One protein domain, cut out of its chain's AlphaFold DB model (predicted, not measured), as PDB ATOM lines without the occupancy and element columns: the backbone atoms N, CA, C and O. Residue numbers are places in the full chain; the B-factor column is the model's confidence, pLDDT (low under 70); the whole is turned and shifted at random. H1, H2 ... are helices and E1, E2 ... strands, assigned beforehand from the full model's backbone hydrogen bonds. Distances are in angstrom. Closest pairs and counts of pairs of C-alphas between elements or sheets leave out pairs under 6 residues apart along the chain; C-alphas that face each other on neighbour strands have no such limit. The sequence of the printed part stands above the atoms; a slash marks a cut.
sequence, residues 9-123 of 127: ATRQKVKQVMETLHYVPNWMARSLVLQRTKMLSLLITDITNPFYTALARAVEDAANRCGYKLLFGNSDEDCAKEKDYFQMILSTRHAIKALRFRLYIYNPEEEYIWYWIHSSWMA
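AT A GLANCE: This is residues 9 to 123 of the 127 residues of the protein "HTH lacI-type domain-containing protein" of Paenibacillus xerothermodurans (UniProt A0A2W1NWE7). A small body, in which the two-stranded parallel sheet E1 E2 is sandwiched between helices H3 and H4, has an arm at each end of a long rod. H1 sticks out at one end, with residues 9 to 14 and 16 to 22 standing free, H2 sits at that end of the body, and residues 103 to 123, ending in H5, stick out at the other end. The 115 printed residues hold five named helices and two named strands, in the order H1 H2 E1 H3 E2 H4 H5, mostly helix. The whole is extended, with a radius of gyration of the C-alphas of 22.1 A, and spans 78 by 26 by 20 A.

HOW THE PARTS SIT: H1, residues 9 to 20, and H2, residues 27 to 34, are apart. E1, residues 39 to 44, H3, residues 50 to 65, and E2, residues 69 to 74, form a strand-helix-strand unit, two parallel neighbour strands with a helix between, whose crossover is right-handed. Across E1 and E2, N 40 and O 69 are 2.8 A apart and N 73 and O 42 are 2.9 A apart, within hydrogen-bond range. The closest C-alphas of H3 and E2, those of Glu 60 and Leu 70, are 6.0 A apart. For H4, residues 79 to 91, and E1 the closest are those of Ser 41 and Ile 89, 7.1 A. H3 and H4 are apart. H5, residues 113 to 123, is apart from H4. Every O i to N i+4 pair is within hydrogen-bond range in H1, H2, H3 and H4, but 4 of 7 in H5.

IN THESE COORDINATES: H1 begins at C-alpha 9 (-24.343, 4.576, 26.515) and is 16.8 A long. H3 measures 22.9 A, H4 18.4 A and H5 17.5 A, ending at C-alpha 123 (-22.122, -57.459, -22.574).

THE WHOLE: The C-alphas farthest apart, of Ala 9 and Ala 123, are 79.1 A apart. The printed part has no cut. The link from H4 to H5 is long, 21 residues. Residues 27 to 32, 34 to 37 and 92 to 123 have pLDDT under 70.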
ATOM      1  N   ALA A   9     -25.398   3.574  26.359       86.19
ATOM      2  CA  ALA A   9     -24.343   4.576  26.515       86.19
ATOM      3  C   ALA A   9     -22.940   3.942  26.437       86.19
ATOM      4  O   ALA A   9     -22.024   4.483  25.809       86.19
ATOM      5  N   THR A  10     -22.778   2.751  27.024       84.25
ATOM      6  CA  THR A  10     -21.524   1.988  26.964       84.25
ATOM      7  C   THR A  10     -21.251   1.471  25.549       84.25
ATOM      8  O   THR A  10     -20.135   1.615  25.049       84.25
ATOM      9  N   ARG A  11     -22.263   0.932  24.853       84.50
ATOM     10  CA  ARG A  11     -22.148   0.495  23.448       84.50
ATOM     11  C   ARG A  11     -21.763   1.643  22.518       84.50
ATOM     12  O   ARG A  11     -20.924   1.446  21.641       84.50
ATOM     13  N   GLN A  12     -22.333   2.829  22.722       89.31
ATOM     14  CA  GLN A  12     -22.003   4.022  21.940       89.31
ATOM     15  C   GLN A  12     -20.548   4.453  22.142       89.31
ATOM     16  O   GLN A  12     -19.850   4.682  21.155       89.31
ATOM     17  N   LYS A  13     -20.063   4.477  23.394       88.81
ATOM     18  CA  LYS A  13     -18.648   4.753  23.696       88.81
ATOM     19  C   LYS A  13     -17.710   3.755  23.025       88.81
ATOM     20  O   LYS A  13     -16.736   4.160  22.399       88.81
ATOM     21  N   VAL A  14     -18.014   2.459  23.117       86.62
ATOM     22  CA  VAL A  14     -17.207   1.415  22.465       86.62
ATOM     23  C   VAL A  14     -17.184   1.622  20.950       86.62
ATOM     24  O   VAL A  14     -16.114   1.556  20.353       86.62
ATOM     25  N   LYS A  15     -18.330   1.928  20.331       86.25
ATOM     26  CA  LYS A  15     -18.416   2.160  18.883       86.25
ATOM     27  C   LYS A  15     -17.596   3.377  18.436       86.25
ATOM     28  O   LYS A  15     -16.847   3.261  17.474       86.25
ATOM     29  N   GLN A  16     -17.671   4.492  19.164       90.44
ATOM     30  CA  GLN A  16     -16.859   5.683  18.880       90.44
ATOM     31  C   GLN A  16     -15.358   5.392  18.977       90.44
ATOM     32  O   GLN A  16     -14.595   5.791  18.106       90.44
ATOM     33  N   VAL A  17     -14.925   4.659  20.006       89.62
ATOM     34  CA  VAL A  17     -13.513   4.276  20.152       89.62
ATOM     35  C   VAL A  17     -13.074   3.339  19.023       89.62
ATOM     36  O   VAL A  17     -11.975   3.499  18.498       89.62
ATOM     37  N   MET A  18     -13.928   2.396  18.609       88.94
ATOM     38  CA  MET A  18     -13.647   1.521  17.465       88.94
ATOM     39  C   MET A  18     -13.471   2.306  16.163       88.94
ATOM     40  O   MET A  18     -12.554   2.004  15.403       88.94
ATOM     41  N   GLU A  19     -14.315   3.313  15.920       89.69
ATOM     42  CA  GLU A  19     -14.223   4.187  14.746       89.69
ATOM     43  C   GLU A  19     -12.929   5.016  14.766       89.69
ATOM     44  O   GLU A  19     -12.196   5.010  13.779       89.69
ATOM     45  N   THR A  20     -12.592   5.636  15.902       90.19
ATOM     46  CA  THR A  20     -11.360   6.432  16.067       90.19
ATOM     47  C   THR A  20     -10.087   5.598  15.905       90.19
ATOM     48  O   THR A  20      -9.087   6.087  15.388       90.19
ATOM     49  N   LEU A  21     -10.103   4.340  16.350       91.81
ATOM     50  CA  LEU A  21      -8.950   3.437  16.264       91.81
ATOM     51  C   LEU A  21      -8.903   2.629  14.959       91.81
ATOM     52  O   LEU A  21      -8.014   1.794  14.807       91.81
ATOM     53  N   HIS A  22      -9.867   2.819  14.051       85.44
ATOM     54  CA  HIS A  22     -10.057   1.974  12.865       85.44
ATOM     55  C   HIS A  22     -10.059   0.470  13.196       85.44
ATOM     56  O   HIS A  22      -9.589  -0.369  12.423       85.44
ATOM     57  N   TYR A  23     -10.585   0.113  14.370       80.94
ATOM     58  CA  TYR A  23     -10.613  -1.264  14.830       80.94
ATOM     59  C   TYR A  23     -11.681  -2.051  14.066       80.94
ATOM     60  O   TYR A  23     -12.877  -1.778  14.179       80.94
ATOM     61  N   VAL A  24     -11.252  -3.078  13.330       78.75
ATOM     62  CA  VAL A  24     -12.145  -4.026  12.657       78.75
ATOM     63  C   VAL A  24     -12.282  -5.275  13.533       78.75
ATOM     64  O   VAL A  24     -11.292  -5.979  13.751       78.75
ATOM     65  N   PRO A  25     -13.486  -5.595  14.041       73.44
ATOM     66  CA  PRO A  25     -13.692  -6.780  14.862       73.44
ATOM     67  C   PRO A  25     -13.287  -8.059  14.124       73.44
ATOM     68  O   PRO A  25     -13.765  -8.335  13.021       73.44
ATOM     69  N   ASN A  26     -12.455  -8.885  14.760       76.50
ATOM     70  CA  ASN A  26     -12.059 -10.168  14.191       76.50
ATOM     71  C   ASN A  26     -13.215 -11.179  14.293       76.50
ATOM     72  O   ASN A  26     -13.523 -11.725  15.359       76.50
ATOM     73  N   TRP A  27     -13.854 -11.447  13.157       68.12
ATOM     74  CA  TRP A  27     -14.985 -12.365  13.060       68.12
ATOM     75  C   TRP A  27     -14.597 -13.828  13.331       68.12
ATOM     76  O   TRP A  27     -15.423 -14.576  13.866       68.12
ATOM     77  N   MET A  28     -13.357 -14.234  13.034       65.44
ATOM     78  CA  MET A  28     -12.853 -15.578  13.346       65.44
ATOM     79  C   MET A  28     -12.722 -15.761  14.858       65.44
ATOM     80  O   MET A  28     -13.236 -16.736  15.400       65.44
ATOM     81  N   ALA A  29     -12.137 -14.782  15.558       67.12
ATOM     82  CA  ALA A  29     -12.038 -14.798  17.020       67.12
ATOM     83  C   ALA A  29     -13.427 -14.860  17.678       67.12
ATOM     84  O   ALA A  29     -13.664 -15.654  18.590       67.12
ATOM     85  N   ARG A  30     -14.386 -14.087  17.156       67.00
ATOM     86  CA  ARG A  30     -15.775 -14.117  17.633       67.00
ATOM     87  C   ARG A  30     -16.445 -15.476  17.398       67.00
ATOM     88  O   ARG A  30     -17.172 -15.950  18.267       67.00
ATOM     89  N   SER A  31     -16.192 -16.110  16.255       65.12
ATOM     90  CA  SER A  31     -16.746 -17.432  15.920       65.12
ATOM     91  C   SER A  31     -16.147 -18.554  16.774       65.12
ATOM     92  O   SER A  31     -16.869 -19.481  17.136       65.12
ATOM     93  N   LEU A  32     -14.865 -18.451  17.152       66.44
ATOM     94  CA  LEU A  32     -14.199 -19.382  18.075       66.44
ATOM     95  C   LEU A  32     -14.840 -19.351  19.468       66.44
ATOM     96  O   LEU A  32     -15.165 -20.403  20.022       66.44
ATOM     97  N   VAL A  33     -15.080 -18.148  20.000       70.31
ATOM     98  CA  VAL A  33     -15.754 -17.955  21.297       70.31
ATOM     99  C   VAL A  33     -17.202 -18.450  21.247       70.31
ATOM    100  O   VAL A  33     -17.658 -19.120  22.168       70.31
ATOM    101  N   LEU A  34     -17.925 -18.167  20.159       67.56
ATOM    102  CA  LEU A  34     -19.325 -18.579  19.986       67.56
ATOM    103  C   LEU A  34     -19.496 -20.047  19.553       67.56
ATOM    104  O   LEU A  34     -20.632 -20.507  19.433       67.56
ATOM    105  N   GLN A  35     -18.398 -20.769  19.285       60.75
ATOM    106  CA  GLN A  35     -18.371 -22.150  18.769       60.75
ATOM    107  C   GLN A  35     -19.226 -22.381  17.504       60.75
ATOM    108  O   GLN A  35     -19.560 -23.519  17.170       60.75
ATOM    109  N   ARG A  36     -19.597 -21.314  16.790       62.16
ATOM    110  CA  ARG A  36     -20.473 -21.348  15.614       62.16
ATOM    111  C   ARG A  36     -19.982 -20.338  14.585       62.16
ATOM    112  O   ARG A  36     -19.855 -19.153  14.887       62.16
ATOM    113  N   THR A  37     -19.761 -20.801  13.362       69.12
ATOM    114  CA  THR A  37     -19.485 -19.964  12.193       69.12
ATOM    115  C   THR A  37     -20.797 -19.716  11.446       69.12
ATOM    116  O   THR A  37     -21.546 -20.640  11.132       69.12
ATOM    117  N   LYS A  38     -21.112 -18.450  11.152       78.62
ATOM    118  CA  LYS A  38     -22.215 -18.096  10.242       78.62
ATOM    119  C   LYS A  38     -21.709 -18.025   8.802       78.62
ATOM    120  O   LYS A  38     -21.826 -16.994   8.145       78.62
ATOM    121  N   MET A  39     -21.103 -19.114   8.337       79.31
ATOM    122  CA  MET A  39     -20.550 -19.211   6.989       79.31
ATOM    123  C   MET A  39     -21.067 -20.470   6.287       79.31
ATOM    124  O   MET A  39     -21.121 -21.548   6.882       79.31
ATOM    125  N   LEU A  40     -21.479 -20.299   5.035       82.25
ATOM    126  CA  LEU A  40     -21.852 -21.358   4.104       82.25
ATOM    127  C   LEU A  40     -20.783 -21.437   3.021       82.25
ATOM    128  O   LEU A  40     -20.188 -20.420   2.679       82.25
ATOM    129  N   SER A  41     -20.556 -22.617   2.455       82.19
ATOM    130  CA  SER A  41     -19.661 -22.774   1.305       82.19
ATOM    131  C   SER A  41     -20.421 -23.334   0.109       82.19
ATOM    132  O   SER A  41     -21.141 -24.325   0.253       82.19
ATOM    133  N   LEU A  42     -20.261 -22.691  -1.048       85.12
ATOM    134  CA  LEU A  42     -20.807 -23.108  -2.338       85.12
ATOM    135  C   LEU A  42     -19.644 -23.405  -3.285       85.12
ATOM    136  O   LEU A  42     -18.882 -22.505  -3.632       85.12
ATOM    137  N   LEU A  43     -19.533 -24.667  -3.692       84.81
ATOM    138  CA  LEU A  43     -18.585 -25.121  -4.703       84.81
ATOM    139  C   LEU A  43     -19.346 -25.354  -6.008       84.81
ATOM    140  O   LEU A  43     -20.286 -26.152  -6.029       84.81
ATOM    141  N   ILE A  44     -18.961 -24.645  -7.063       84.75
ATOM    142  CA  ILE A  44     -19.508 -24.812  -8.413       84.75
ATOM    143  C   ILE A  44     -18.444 -25.370  -9.360       84.75
ATOM    144  O   ILE A  44     -17.259 -25.370  -9.034       84.75
ATOM    145  N   THR A  45     -18.871 -25.833 -10.534       80.81
ATOM    146  CA  THR A  45     -17.976 -26.467 -11.510       80.81
ATOM    147  C   THR A  45     -17.313 -25.478 -12.464       80.81
ATOM    148  O   THR A  45     -16.173 -25.715 -12.840       80.81
ATOM    149  N   ASP A  46     -18.012 -24.405 -12.852       81.19
ATOM    150  CA  ASP A  46     -17.505 -23.389 -13.782       81.19
ATOM    151  C   ASP A  46     -18.194 -22.030 -13.557       81.19
ATOM    152  O   ASP A  46     -19.414 -21.901 -13.700       81.19
ATOM    153  N   ILE A  47     -17.416 -21.001 -13.217       84.94
ATOM    154  CA  ILE A  47     -17.915 -19.632 -13.012       84.94
ATOM    155  C   ILE A  47     -18.265 -18.907 -14.317       84.94
ATOM    156  O   ILE A  47     -18.991 -17.918 -14.293       84.94
ATOM    157  N   THR A  48     -17.773 -19.363 -15.464       84.44
ATOM    158  CA  THR A  48     -18.086 -18.734 -16.754       84.44
ATOM    159  C   THR A  48     -19.491 -19.085 -17.233       84.44
ATOM    160  O   THR A  48     -20.091 -18.330 -17.998       84.44
ATOM    161  N   ASN A  49     -20.064 -20.178 -16.723       82.25
ATOM    162  CA  ASN A  49     -21.419 -20.590 -17.048       82.25
ATOM    163  C   ASN A  49     -22.463 -19.661 -16.377       82.25
ATOM    164  O   ASN A  49     -22.559 -19.618 -15.140       82.25
ATOM    165  N   PRO A  50     -23.314 -18.959 -17.159       85.69
ATOM    166  CA  PRO A  50     -24.337 -18.052 -16.629       85.69
ATOM    167  C   PRO A  50     -25.342 -18.714 -15.676       85.69
ATOM    168  O   PRO A  50     -25.887 -18.057 -14.790       85.69
ATOM    169  N   PHE A  51     -25.580 -20.022 -15.819       85.75
ATOM    170  CA  PHE A  51     -26.457 -20.765 -14.915       85.75
ATOM    171  C   PHE A  51     -25.894 -20.805 -13.488       85.75
ATOM    172  O   PHE A  51     -26.603 -20.492 -12.528       85.75
ATOM    173  N   TYR A  52     -24.610 -21.148 -13.331       83.62
ATOM    174  CA  TYR A  52     -23.993 -21.267 -12.009       83.62
ATOM    175  C   TYR A  52     -23.779 -19.913 -11.340       83.62
ATOM    176  O   TYR A  52     -23.920 -19.813 -10.122       83.62
ATOM    177  N   THR A  53     -23.506 -18.858 -12.109       86.94
ATOM    178  CA  THR A  53     -23.389 -17.497 -11.560       86.94
ATOM    179  C   THR A  53     -24.732 -16.947 -11.093       86.94
ATOM    180  O   THR A  53     -24.807 -16.393  -9.992       86.94
ATOM    181  N   ALA A  54     -25.814 -17.164 -11.850       88.06
ATOM    182  CA  ALA A  54     -27.167 -16.815 -11.418       88.06
ATOM    183  C   ALA A  54     -27.574 -17.583 -10.147       88.06
ATOM    184  O   ALA A  54     -28.096 -16.989  -9.198       88.06
ATOM    185  N   LEU A  55     -27.271 -18.885 -10.086       86.75
ATOM    186  CA  LEU A  55     -27.494 -19.702  -8.893       86.75
ATOM    187  C   LEU A  55     -26.689 -19.181  -7.695       86.75
ATOM    188  O   LEU A  55     -27.248 -18.996  -6.614       86.75
ATOM    189  N   ALA A  56     -25.397 -18.912  -7.880       88.31
ATOM    190  CA  ALA A  56     -24.525 -18.394  -6.832       88.31
ATOM    191  C   ALA A  56     -25.042 -17.067  -6.273       88.31
ATOM    192  O   ALA A  56     -25.060 -16.877  -5.056       88.31
ATOM    193  N   ARG A  57     -25.547 -16.187  -7.146       90.44
ATOM    194  CA  ARG A  57     -26.166 -14.929  -6.732       90.44
ATOM    195  C   ARG A  57     -27.406 -15.156  -5.868       90.44
ATOM    196  O   ARG A  57     -27.517 -14.565  -4.796       90.44
ATOM    197  N   ALA A  58     -28.310 -16.032  -6.302       90.44
ATOM    198  CA  ALA A  58     -29.524 -16.345  -5.552       90.44
ATOM    199  C   ALA A  58     -29.213 -16.957  -4.173       90.44
ATOM    200  O   ALA A  58     -29.861 -16.620  -3.177       90.44
ATOM    201  N   VAL A  59     -28.201 -17.830  -4.106       88.00
ATOM    202  CA  VAL A  59     -27.725 -18.433  -2.853       88.00
ATOM    203  C   VAL A  59     -27.110 -17.380  -1.930       88.00
ATOM    204  O   VAL A  59     -27.436 -17.382  -0.744       88.00
ATOM    205  N   GLU A  60     -26.284 -16.466  -2.446       89.69
ATOM    206  CA  GLU A  60     -25.695 -15.369  -1.662       89.69
ATOM    207  C   GLU A  60     -26.776 -14.460  -1.070       89.69
ATOM    208  O   GLU A  60     -26.775 -14.191   0.133       89.69
ATOM    209  N   ASP A  61     -27.756 -14.049  -1.877       92.12
ATOM    210  CA  ASP A  61     -28.850 -13.198  -1.407       92.12
ATOM    211  C   ASP A  61     -29.667 -13.902  -0.301       92.12
ATOM    212  O   ASP A  61     -30.056 -13.278   0.691       92.12
ATOM    213  N   ALA A  62     -29.908 -15.212  -0.427       87.50
ATOM    214  CA  ALA A  62     -30.588 -16.003   0.599       87.50
ATOM    215  C   ALA A  62     -29.745 -16.182   1.873       87.50
ATOM    216  O   ALA A  62     -30.265 -16.036   2.982       87.50
ATOM    217  N   ALA A  63     -28.448 -16.463   1.729       84.44
ATOM    218  CA  ALA A  63     -27.519 -16.605   2.846       84.44
ATOM    219  C   ALA A  63     -27.428 -15.303   3.651       84.44
ATOM    220  O   ALA A  63     -27.557 -15.324   4.880       84.44
ATOM    221  N   ASN A  64     -27.304 -14.171   2.957       88.12
ATOM    222  CA  ASN A  64     -27.200 -12.848   3.558       88.12
ATOM    223  C   ASN A  64     -28.456 -12.492   4.371       88.12
ATOM    224  O   ASN A  64     -28.338 -12.096   5.532       88.12
ATOM    225  N   ARG A  65     -29.661 -12.758   3.839       87.94
ATOM    226  CA  ARG A  65     -30.927 -12.578   4.584       87.94
ATOM    227  C   ARG A  65     -30.985 -13.391   5.881       87.94
ATOM    228  O   ARG A  65     -31.566 -12.938   6.863       87.94
ATOM    229  N   CYS A  66     -30.350 -14.560   5.915       83.62
ATOM    230  CA  CYS A  66     -30.257 -15.408   7.107       83.62
ATOM    231  C   CYS A  66     -29.085 -15.027   8.044       83.62
ATOM    232  O   CYS A  66     -28.852 -15.683   9.067       83.62
ATOM    233  N   GLY A  67     -28.327 -13.977   7.711       82.25
ATOM    234  CA  GLY A  67     -27.147 -13.533   8.451       82.25
ATOM    235  C   GLY A  67     -25.931 -14.447   8.283       82.25
ATOM    236  O   GLY A  67     -25.062 -14.449   9.156       82.25
ATOM    237  N   TYR A  68     -25.888 -15.239   7.210       83.25
ATOM    238  CA  TYR A  68     -24.733 -16.038   6.810       83.25
ATOM    239  C   TYR A  68     -23.886 -15.285   5.781       83.25
ATOM    240  O   TYR A  68     -24.383 -14.449   5.029       83.25
ATOM    241  N   LYS A  69     -22.593 -15.600   5.747       82.19
ATOM    242  CA  LYS A  69     -21.677 -15.242   4.660       82.19
ATOM    243  C   LYS A  69     -21.467 -16.454   3.759       82.19
ATOM    244  O   LYS A  69     -21.369 -17.565   4.280       82.19
ATOM    245  N   LEU A  70     -21.388 -16.262   2.446       83.25
ATOM    246  CA  LEU A  70     -21.036 -17.332   1.517       83.25
ATOM    247  C   LEU A  70     -19.545 -17.286   1.188       83.25
ATOM    248  O   LEU A  70     -18.986 -16.232   0.889       83.25
ATOM    249  N   LEU A  71     -18.915 -18.452   1.221       83.88
ATOM    250  CA  LEU A  71     -17.613 -18.707   0.632       83.88
ATOM    251  C   LEU A  71     -17.833 -19.419  -0.698       83.88
ATOM    252  O   LEU A  71     -18.469 -20.472  -0.743       83.88
ATOM    253  N   PHE A  72     -17.306 -18.842  -1.765       84.56
ATOM    254  CA  PHE A  72     -17.462 -19.363  -3.112       84.56
ATOM    255  C   PHE A  72     -16.188 -20.076  -3.571       84.56
ATOM    256  O   PHE A  72     -15.086 -19.562  -3.377       84.56
ATOM    257  N   GLY A  73     -16.344 -21.250  -4.180       83.38
ATOM    258  CA  GLY A  73     -15.266 -22.006  -4.807       83.38
ATOM    259  C   GLY A  73     -15.660 -22.436  -6.214       83.38
ATOM    260  O   GLY A  73     -16.816 -22.782  -6.459       83.38
ATOM    261  N   ASN A  74     -14.691 -22.440  -7.119       86.94
ATOM    262  CA  ASN A  74     -14.849 -22.938  -8.477       86.94
ATOM    263  C   ASN A  74     -13.864 -24.090  -8.686       86.94
ATOM    264  O   ASN A  74     -12.666 -23.902  -8.469       86.94
ATOM    265  N   SER A  75     -14.356 -25.276  -9.042       81.62
ATOM    266  CA  SER A  75     -13.495 -26.452  -9.192       81.62
ATOM    267  C   SER A  75     -12.880 -26.598 -10.583       81.62
ATOM    268  O   SER A  75     -11.935 -27.368 -10.705       81.62
ATOM    269  N   ASP A  76     -13.365 -25.888 -11.611       82.94
ATOM    270  CA  ASP A  76     -12.959 -26.079 -13.019       82.94
ATOM    271  C   ASP A  76     -12.999 -27.559 -13.456       82.94
ATOM    272  O   ASP A  76     -12.145 -28.021 -14.210       82.94
ATOM    273  N   GLU A  77     -13.934 -28.336 -12.898       75.06
ATOM    274  CA  GLU A  77     -14.036 -29.801 -13.060       75.06
ATOM    275  C   GLU A  77     -12.791 -30.614 -12.641       75.06
ATOM    276  O   GLU A  77     -12.709 -31.820 -12.880       75.06
ATOM    277  N   ASP A  78     -11.849 -29.993 -11.933       82.81
ATOM    278  CA  ASP A  78     -10.635 -30.629 -11.440       82.81
ATOM    279  C   ASP A  78     -10.888 -31.323 -10.088       82.81
ATOM    280  O   ASP A  78     -11.154 -30.693  -9.058       82.81
ATOM    281  N   CYS A  79     -10.770 -32.653 -10.085       80.69
ATOM    282  CA  CYS A  79     -10.942 -33.487  -8.895       80.69
ATOM    283  C   CYS A  79      -9.947 -33.159  -7.766       80.69
ATOM    284  O   CYS A  79     -10.290 -33.331  -6.592       80.69
ATOM    285  N   ALA A  80      -8.726 -32.719  -8.085       84.50
ATOM    286  CA  ALA A  80      -7.744 -32.328  -7.075       84.50
ATOM    287  C   ALA A  80      -8.174 -31.022  -6.395       84.50
ATOM    288  O   ALA A  80      -8.237 -30.971  -5.165       84.50
ATOM    289  N   LYS A  81      -8.596 -30.020  -7.180       81.81
ATOM    290  CA  LYS A  81      -9.144 -28.764  -6.640       81.81
ATOM    291  C   LYS A  81     -10.392 -29.010  -5.797       81.81
ATOM    292  O   LYS A  81     -10.505 -28.467  -4.701       81.81
ATOM    293  N   GLU A  82     -11.319 -29.847  -6.270       80.44
ATOM    294  CA  GLU A  82     -12.533 -30.215  -5.524       80.44
ATOM    295  C   GLU A  82     -12.169 -30.793  -4.146       80.44
ATOM    296  O   GLU A  82     -12.707 -30.358  -3.123       80.44
ATOM    297  N   LYS A  83     -11.195 -31.710  -4.096       83.25
ATOM    298  CA  LYS A  83     -10.712 -32.306  -2.846       83.25
ATOM    299  C   LYS A  83     -10.100 -31.269  -1.901       83.25
ATOM    300  O   LYS A  83     -10.415 -31.298  -0.710       83.25
ATOM    301  N   ASP A  84      -9.278 -30.356  -2.408       85.94
ATOM    302  CA  ASP A  84      -8.657 -29.303  -1.597       85.94
ATOM    303  C   ASP A  84      -9.708 -28.343  -1.020       85.94
ATOM    304  O   ASP A  84      -9.673 -28.021   0.173       85.94
ATOM    305  N   TYR A  85     -10.714 -27.972  -1.818       81.94
ATOM    306  CA  TYR A  85     -11.863 -27.200  -1.340       81.94
ATOM    307  C   TYR A  85     -12.621 -27.937  -0.236       81.94
ATOM    308  O   TYR A  85     -12.926 -27.339   0.798       81.94
ATOM    309  N   PHE A  86     -12.889 -29.235  -0.402       80.56
ATOM    310  CA  PHE A  86     -13.529 -30.031   0.647       80.56
ATOM    311  C   PHE A  86     -12.706 -30.048   1.938       80.56
ATOM    312  O   PHE A  86     -13.269 -29.839   3.013       80.56
ATOM    313  N   GLN A  87     -11.387 -30.238   1.851       83.00
ATOM    314  CA  GLN A  87     -10.504 -30.219   3.022       83.00
ATOM    315  C   GLN A  87     -10.518 -28.858   3.732       83.00
ATOM    316  O   GLN A  87     -10.651 -28.805   4.955       83.00
ATOM    317  N   MET A  88     -10.463 -27.755   2.980       81.56
ATOM    318  CA  MET A  88     -10.550 -26.397   3.529       81.56
ATOM    319  C   MET A  88     -11.900 -26.133   4.220       81.56
ATOM    320  O   MET A  88     -11.968 -25.519   5.285       81.56
ATOM    321  N   ILE A  89     -13.002 -26.592   3.630       76.50
ATOM    322  CA  ILE A  89     -14.342 -26.391   4.193       76.50
ATOM    323  C   ILE A  89     -14.509 -27.204   5.487       76.50
ATOM    324  O   ILE A  89     -15.034 -26.685   6.479       76.50
ATOM    325  N   LEU A  90     -14.018 -28.448   5.503       74.50
ATOM    326  CA  LEU A  90     -14.044 -29.327   6.675       74.50
ATOM    327  C   LEU A  90     -13.181 -28.793   7.822       74.50
ATOM    328  O   LEU A  90     -13.603 -28.848   8.978       74.50
ATOM    329  N   SER A  91     -12.011 -28.225   7.518       74.44
ATOM    330  CA  SER A  91     -11.130 -27.648   8.538       74.44
ATOM    331  C   SER A  91     -11.714 -26.394   9.204       74.44
ATOM    332  O   SER A  91     -11.328 -26.063  10.324       74.44
ATOM    333  N   THR A  92     -12.703 -25.740   8.580       64.88
ATOM    334  CA  THR A  92     -13.232 -24.437   9.030       64.88
ATOM    335  C   THR A  92     -14.633 -24.501   9.684       64.88
ATOM    336  O   THR A  92     -15.282 -23.479   9.899       64.88
ATOM    337  N   ARG A  93     -15.135 -25.682  10.085       64.88
ATOM    338  CA  ARG A  93     -16.490 -25.868  10.682       64.88
ATOM    339  C   ARG A  93     -17.628 -25.196   9.884       64.88
ATOM    340  O   ARG A  93     -18.624 -24.772  10.467       64.88
ATOM    341  N   HIS A  94     -17.501 -25.056   8.569       59.47
ATOM    342  CA  HIS A  94     -18.574 -24.497   7.745       59.47
ATOM    343  C   HIS A  94     -19.712 -25.509   7.585       59.47
ATOM    344  O   HIS A  94     -19.474 -26.712   7.472       59.47
ATOM    345  N   ALA A  95     -20.960 -25.037   7.535       54.25
ATOM    346  CA  ALA A  95     -22.059 -25.892   7.093       54.25
ATOM    347  C   ALA A  95     -21.954 -26.082   5.570       54.25
ATOM    348  O   ALA A  95     -21.938 -25.109   4.812       54.25
ATOM    349  N   ILE A  96     -21.861 -27.338   5.128       49.59
ATOM    350  CA  ILE A  96     -21.641 -27.695   3.722       49.59
ATOM    351  C   ILE A  96     -22.987 -27.865   3.018       49.59
ATOM    352  O   ILE A  96     -23.792 -28.713   3.404       49.59
ATOM    353  N   LYS A  97     -23.211 -27.112   1.938       51.25
ATOM    354  CA  LYS A  97     -24.179 -27.474   0.896       51.25
ATOM    355  C   LYS A  97     -23.430 -27.585  -0.428       51.25
ATOM    356  O   LYS A  97     -23.342 -26.627  -1.185       51.25
ATOM    357  N   ALA A  98     -22.867 -28.764  -0.678       47.78
ATOM    358  CA  ALA A  98     -22.289 -29.101  -1.969       47.78
ATOM    359  C   ALA A  98     -23.423 -29.571  -2.887       47.78
ATOM    360  O   ALA A  98     -24.096 -30.557  -2.590       47.78
ATOM    361  N   LEU A  99     -23.664 -28.842  -3.975       46.72
ATOM    362  CA  LEU A  99     -24.689 -29.178  -4.956       46.72
ATOM    363  C   LEU A  99     -23.979 -29.555  -6.257       46.72
ATOM    364  O   LEU A  99     -23.648 -28.700  -7.071       46.72
ATOM    365  N   ARG A 100     -23.680 -30.847  -6.424       44.47
ATOM    366  CA  ARG A 100     -23.049 -31.370  -7.641       44.47
ATOM    367  C   ARG A 100     -24.130 -31.643  -8.684       44.47
ATOM    368  O   ARG A 100     -24.747 -32.704  -8.667       44.47
ATOM    369  N   PHE A 101     -24.360 -30.698  -9.592       40.50
ATOM    370  CA  PHE A 101     -25.162 -30.953 -10.786       40.50
ATOM    371  C   PHE A 101     -24.263 -31.518 -11.889       40.50
ATOM    372  O   PHE A 101     -23.393 -30.826 -12.403       40.50
ATOM    373  N   ARG A 102     -24.461 -32.788 -12.259       36.84
ATOM    374  CA  ARG A 102     -23.933 -33.339 -13.515       36.84
ATOM    375  C   ARG A 102     -24.996 -33.122 -14.585       36.84
ATOM    376  O   ARG A 102     -25.941 -33.901 -14.675       36.84
ATOM    377  N   LEU A 103     -24.876 -32.034 -15.338       32.75
ATOM    378  CA  LEU A 103     -25.770 -31.747 -16.452       32.75
ATOM    379  C   LEU A 103     -25.304 -32.567 -17.664       32.75
ATOM    380  O   LEU A 103     -24.274 -32.264 -18.257       32.75
ATOM    381  N   TYR A 104     -26.045 -33.615 -18.029       33.38
ATOM    382  CA  TYR A 104     -25.999 -34.103 -19.406       33.38
ATOM    383  C   TYR A 104     -26.727 -33.052 -20.235       33.38
ATOM    384  O   TYR A 104     -27.952 -32.946 -20.168       33.38
ATOM    385  N   ILE A 105     -25.978 -32.214 -20.945       35.78
ATOM    386  CA  ILE A 105     -26.571 -31.335 -21.948       35.78
ATOM    387  C   ILE A 105     -27.120 -32.269 -23.030       35.78
ATOM    388  O   ILE A 105     -26.357 -32.929 -23.730       35.78
ATOM    389  N   TYR A 106     -28.445 -32.389 -23.108       38.00
ATOM    390  CA  TYR A 106     -29.114 -33.018 -24.240       38.00
ATOM    391  C   TYR A 106     -28.784 -32.176 -25.472       38.00
ATOM    392  O   TYR A 106     -29.266 -31.051 -25.600       38.00
ATOM    393  N   ASN A 107     -27.895 -32.690 -26.319       38.31
ATOM    394  CA  ASN A 107     -27.586 -32.113 -27.614       38.31
ATOM    395  C   ASN A 107     -28.597 -32.684 -28.628       38.31
ATOM    396  O   ASN A 107     -28.504 -33.872 -28.939       38.31
ATOM    397  N   PRO A 108     -29.577 -31.902 -29.119       48.66
ATOM    398  CA  PRO A 108     -30.563 -32.398 -30.080       48.66
ATOM    399  C   PRO A 108     -29.950 -32.766 -31.445       48.66
ATOM    400  O   PRO A 108     -30.612 -33.421 -32.239       48.66
ATOM    401  N   GLU A 109     -28.692 -32.392 -31.704       50.88
ATOM    402  CA  GLU A 109     -27.968 -32.680 -32.953       50.88
ATOM    403  C   GLU A 109     -27.159 -34.001 -32.900       50.88
ATOM    404  O   GLU A 109     -26.646 -34.452 -33.922       50.88
ATOM    405  N   GLU A 110     -27.038 -34.659 -31.735       50.78
ATOM    406  CA  GLU A 110     -26.259 -35.904 -31.565       50.78
ATOM    407  C   GLU A 110     -27.134 -37.130 -31.249       50.78
ATOM    408  O   GLU A 110     -26.963 -37.836 -30.251       50.78
ATOM    409  N   GLU A 111     -28.061 -37.443 -32.151       47.50
ATOM    410  CA  GLU A 111     -28.883 -38.661 -32.072       47.50
ATOM    411  C   GLU A 111     -28.058 -39.959 -32.283       47.50
ATOM    412  O   GLU A 111     -28.477 -41.056 -31.910       47.50
ATOM    413  N   TYR A 112     -26.827 -39.855 -32.801       51.72
ATOM    414  CA  TYR A 112     -26.011 -41.008 -33.205       51.72
ATOM    415  C   TYR A 112     -25.224 -41.708 -32.079       51.72
ATOM    416  O   TYR A 112     -24.848 -42.873 -32.237       51.72
ATOM    417  N   ILE A 113     -24.998 -41.075 -30.920       53.28
ATOM    418  CA  ILE A 113     -24.185 -41.675 -29.835       53.28
ATOM    419  C   ILE A 113     -24.979 -42.731 -29.034       53.28
ATOM    420  O   ILE A 113     -24.406 -43.689 -28.502       53.28
ATOM    421  N   TRP A 114     -26.313 -42.632 -29.012       42.97
ATOM    422  CA  TRP A 114     -27.186 -43.551 -28.271       42.97
ATOM    423  C   TRP A 114     -27.156 -44.997 -28.787       42.97
ATOM    424  O   TRP A 114     -27.248 -45.926 -27.977       42.97
ATOM    425  N   TYR A 115     -26.968 -45.203 -30.095       42.84
ATOM    426  CA  TYR A 115     -26.887 -46.544 -30.688       42.84
ATOM    427  C   TYR A 115     -25.581 -47.270 -30.337       42.84
ATOM    428  O   TYR A 115     -25.589 -48.481 -30.126       42.84
ATOM    429  N   TRP A 116     -24.471 -46.538 -30.201       35.31
ATOM    430  CA  TRP A 116     -23.158 -47.122 -29.914       35.31
ATOM    431  C   TRP A 116     -23.020 -47.550 -28.446       35.31
ATOM    432  O   TRP A 116     -22.506 -48.631 -28.143       35.31
ATOM    433  N   ILE A 117     -23.551 -46.743 -27.519       50.66
ATOM    434  CA  ILE A 117     -23.483 -47.032 -26.079       50.66
ATOM    435  C   ILE A 117     -24.358 -48.240 -25.708       50.66
ATOM    436  O   ILE A 117     -23.919 -49.073 -24.913       50.66
ATOM    437  N   HIS A 118     -25.539 -48.412 -26.317       45.56
ATOM    438  CA  HIS A 118     -26.408 -49.562 -26.026       45.56
ATOM    439  C   HIS A 118     -25.782 -50.910 -26.424       45.56
ATOM    440  O   HIS A 118     -25.914 -51.883 -25.678       45.56
ATOM    441  N   SER A 119     -25.048 -50.978 -27.539       42.38
ATOM    442  CA  SER A 119     -24.394 -52.221 -27.974       42.38
ATOM    443  C   SER A 119     -23.208 -52.636 -27.098       42.38
ATOM    444  O   SER A 119     -22.953 -53.828 -26.931       42.38
ATOM    445  N   SER A 120     -22.489 -51.682 -26.501       43.34
ATOM    446  CA  SER A 120     -21.300 -51.986 -25.692       43.34
ATOM    447  C   SER A 120     -21.616 -52.261 -24.216       43.34
ATOM    448  O   SER A 120     -20.802 -52.880 -23.529       43.34
ATOM    449  N   TRP A 121     -22.783 -51.836 -23.714       40.34
ATOM    450  CA  TRP A 121     -23.111 -51.915 -22.283       40.34
ATOM    451  C   TRP A 121     -23.830 -53.195 -21.833       40.34
ATOM    452  O   TRP A 121     -23.677 -53.585 -20.676       40.34
ATOM    453  N   MET A 122     -24.543 -53.915 -22.708       33.72
ATOM    454  CA  MET A 122     -25.217 -55.164 -22.298       33.72
ATOM    455  C   MET A 122     -24.258 -56.346 -22.074       33.72
ATOM    456  O   MET A 122     -24.552 -57.234 -21.277       33.72
ATOM    457  N   ALA A 123     -23.076 -56.350 -22.696       42.69
ATOM    458  CA  ALA A 123     -22.122 -57.459 -22.574       42.69
ATOM    459  C   ALA A 123     -21.463 -57.577 -21.181       42.69
ATOM    460  O   ALA A 123     -20.824 -58.587 -20.883       42.69
TER     461      ALA A 123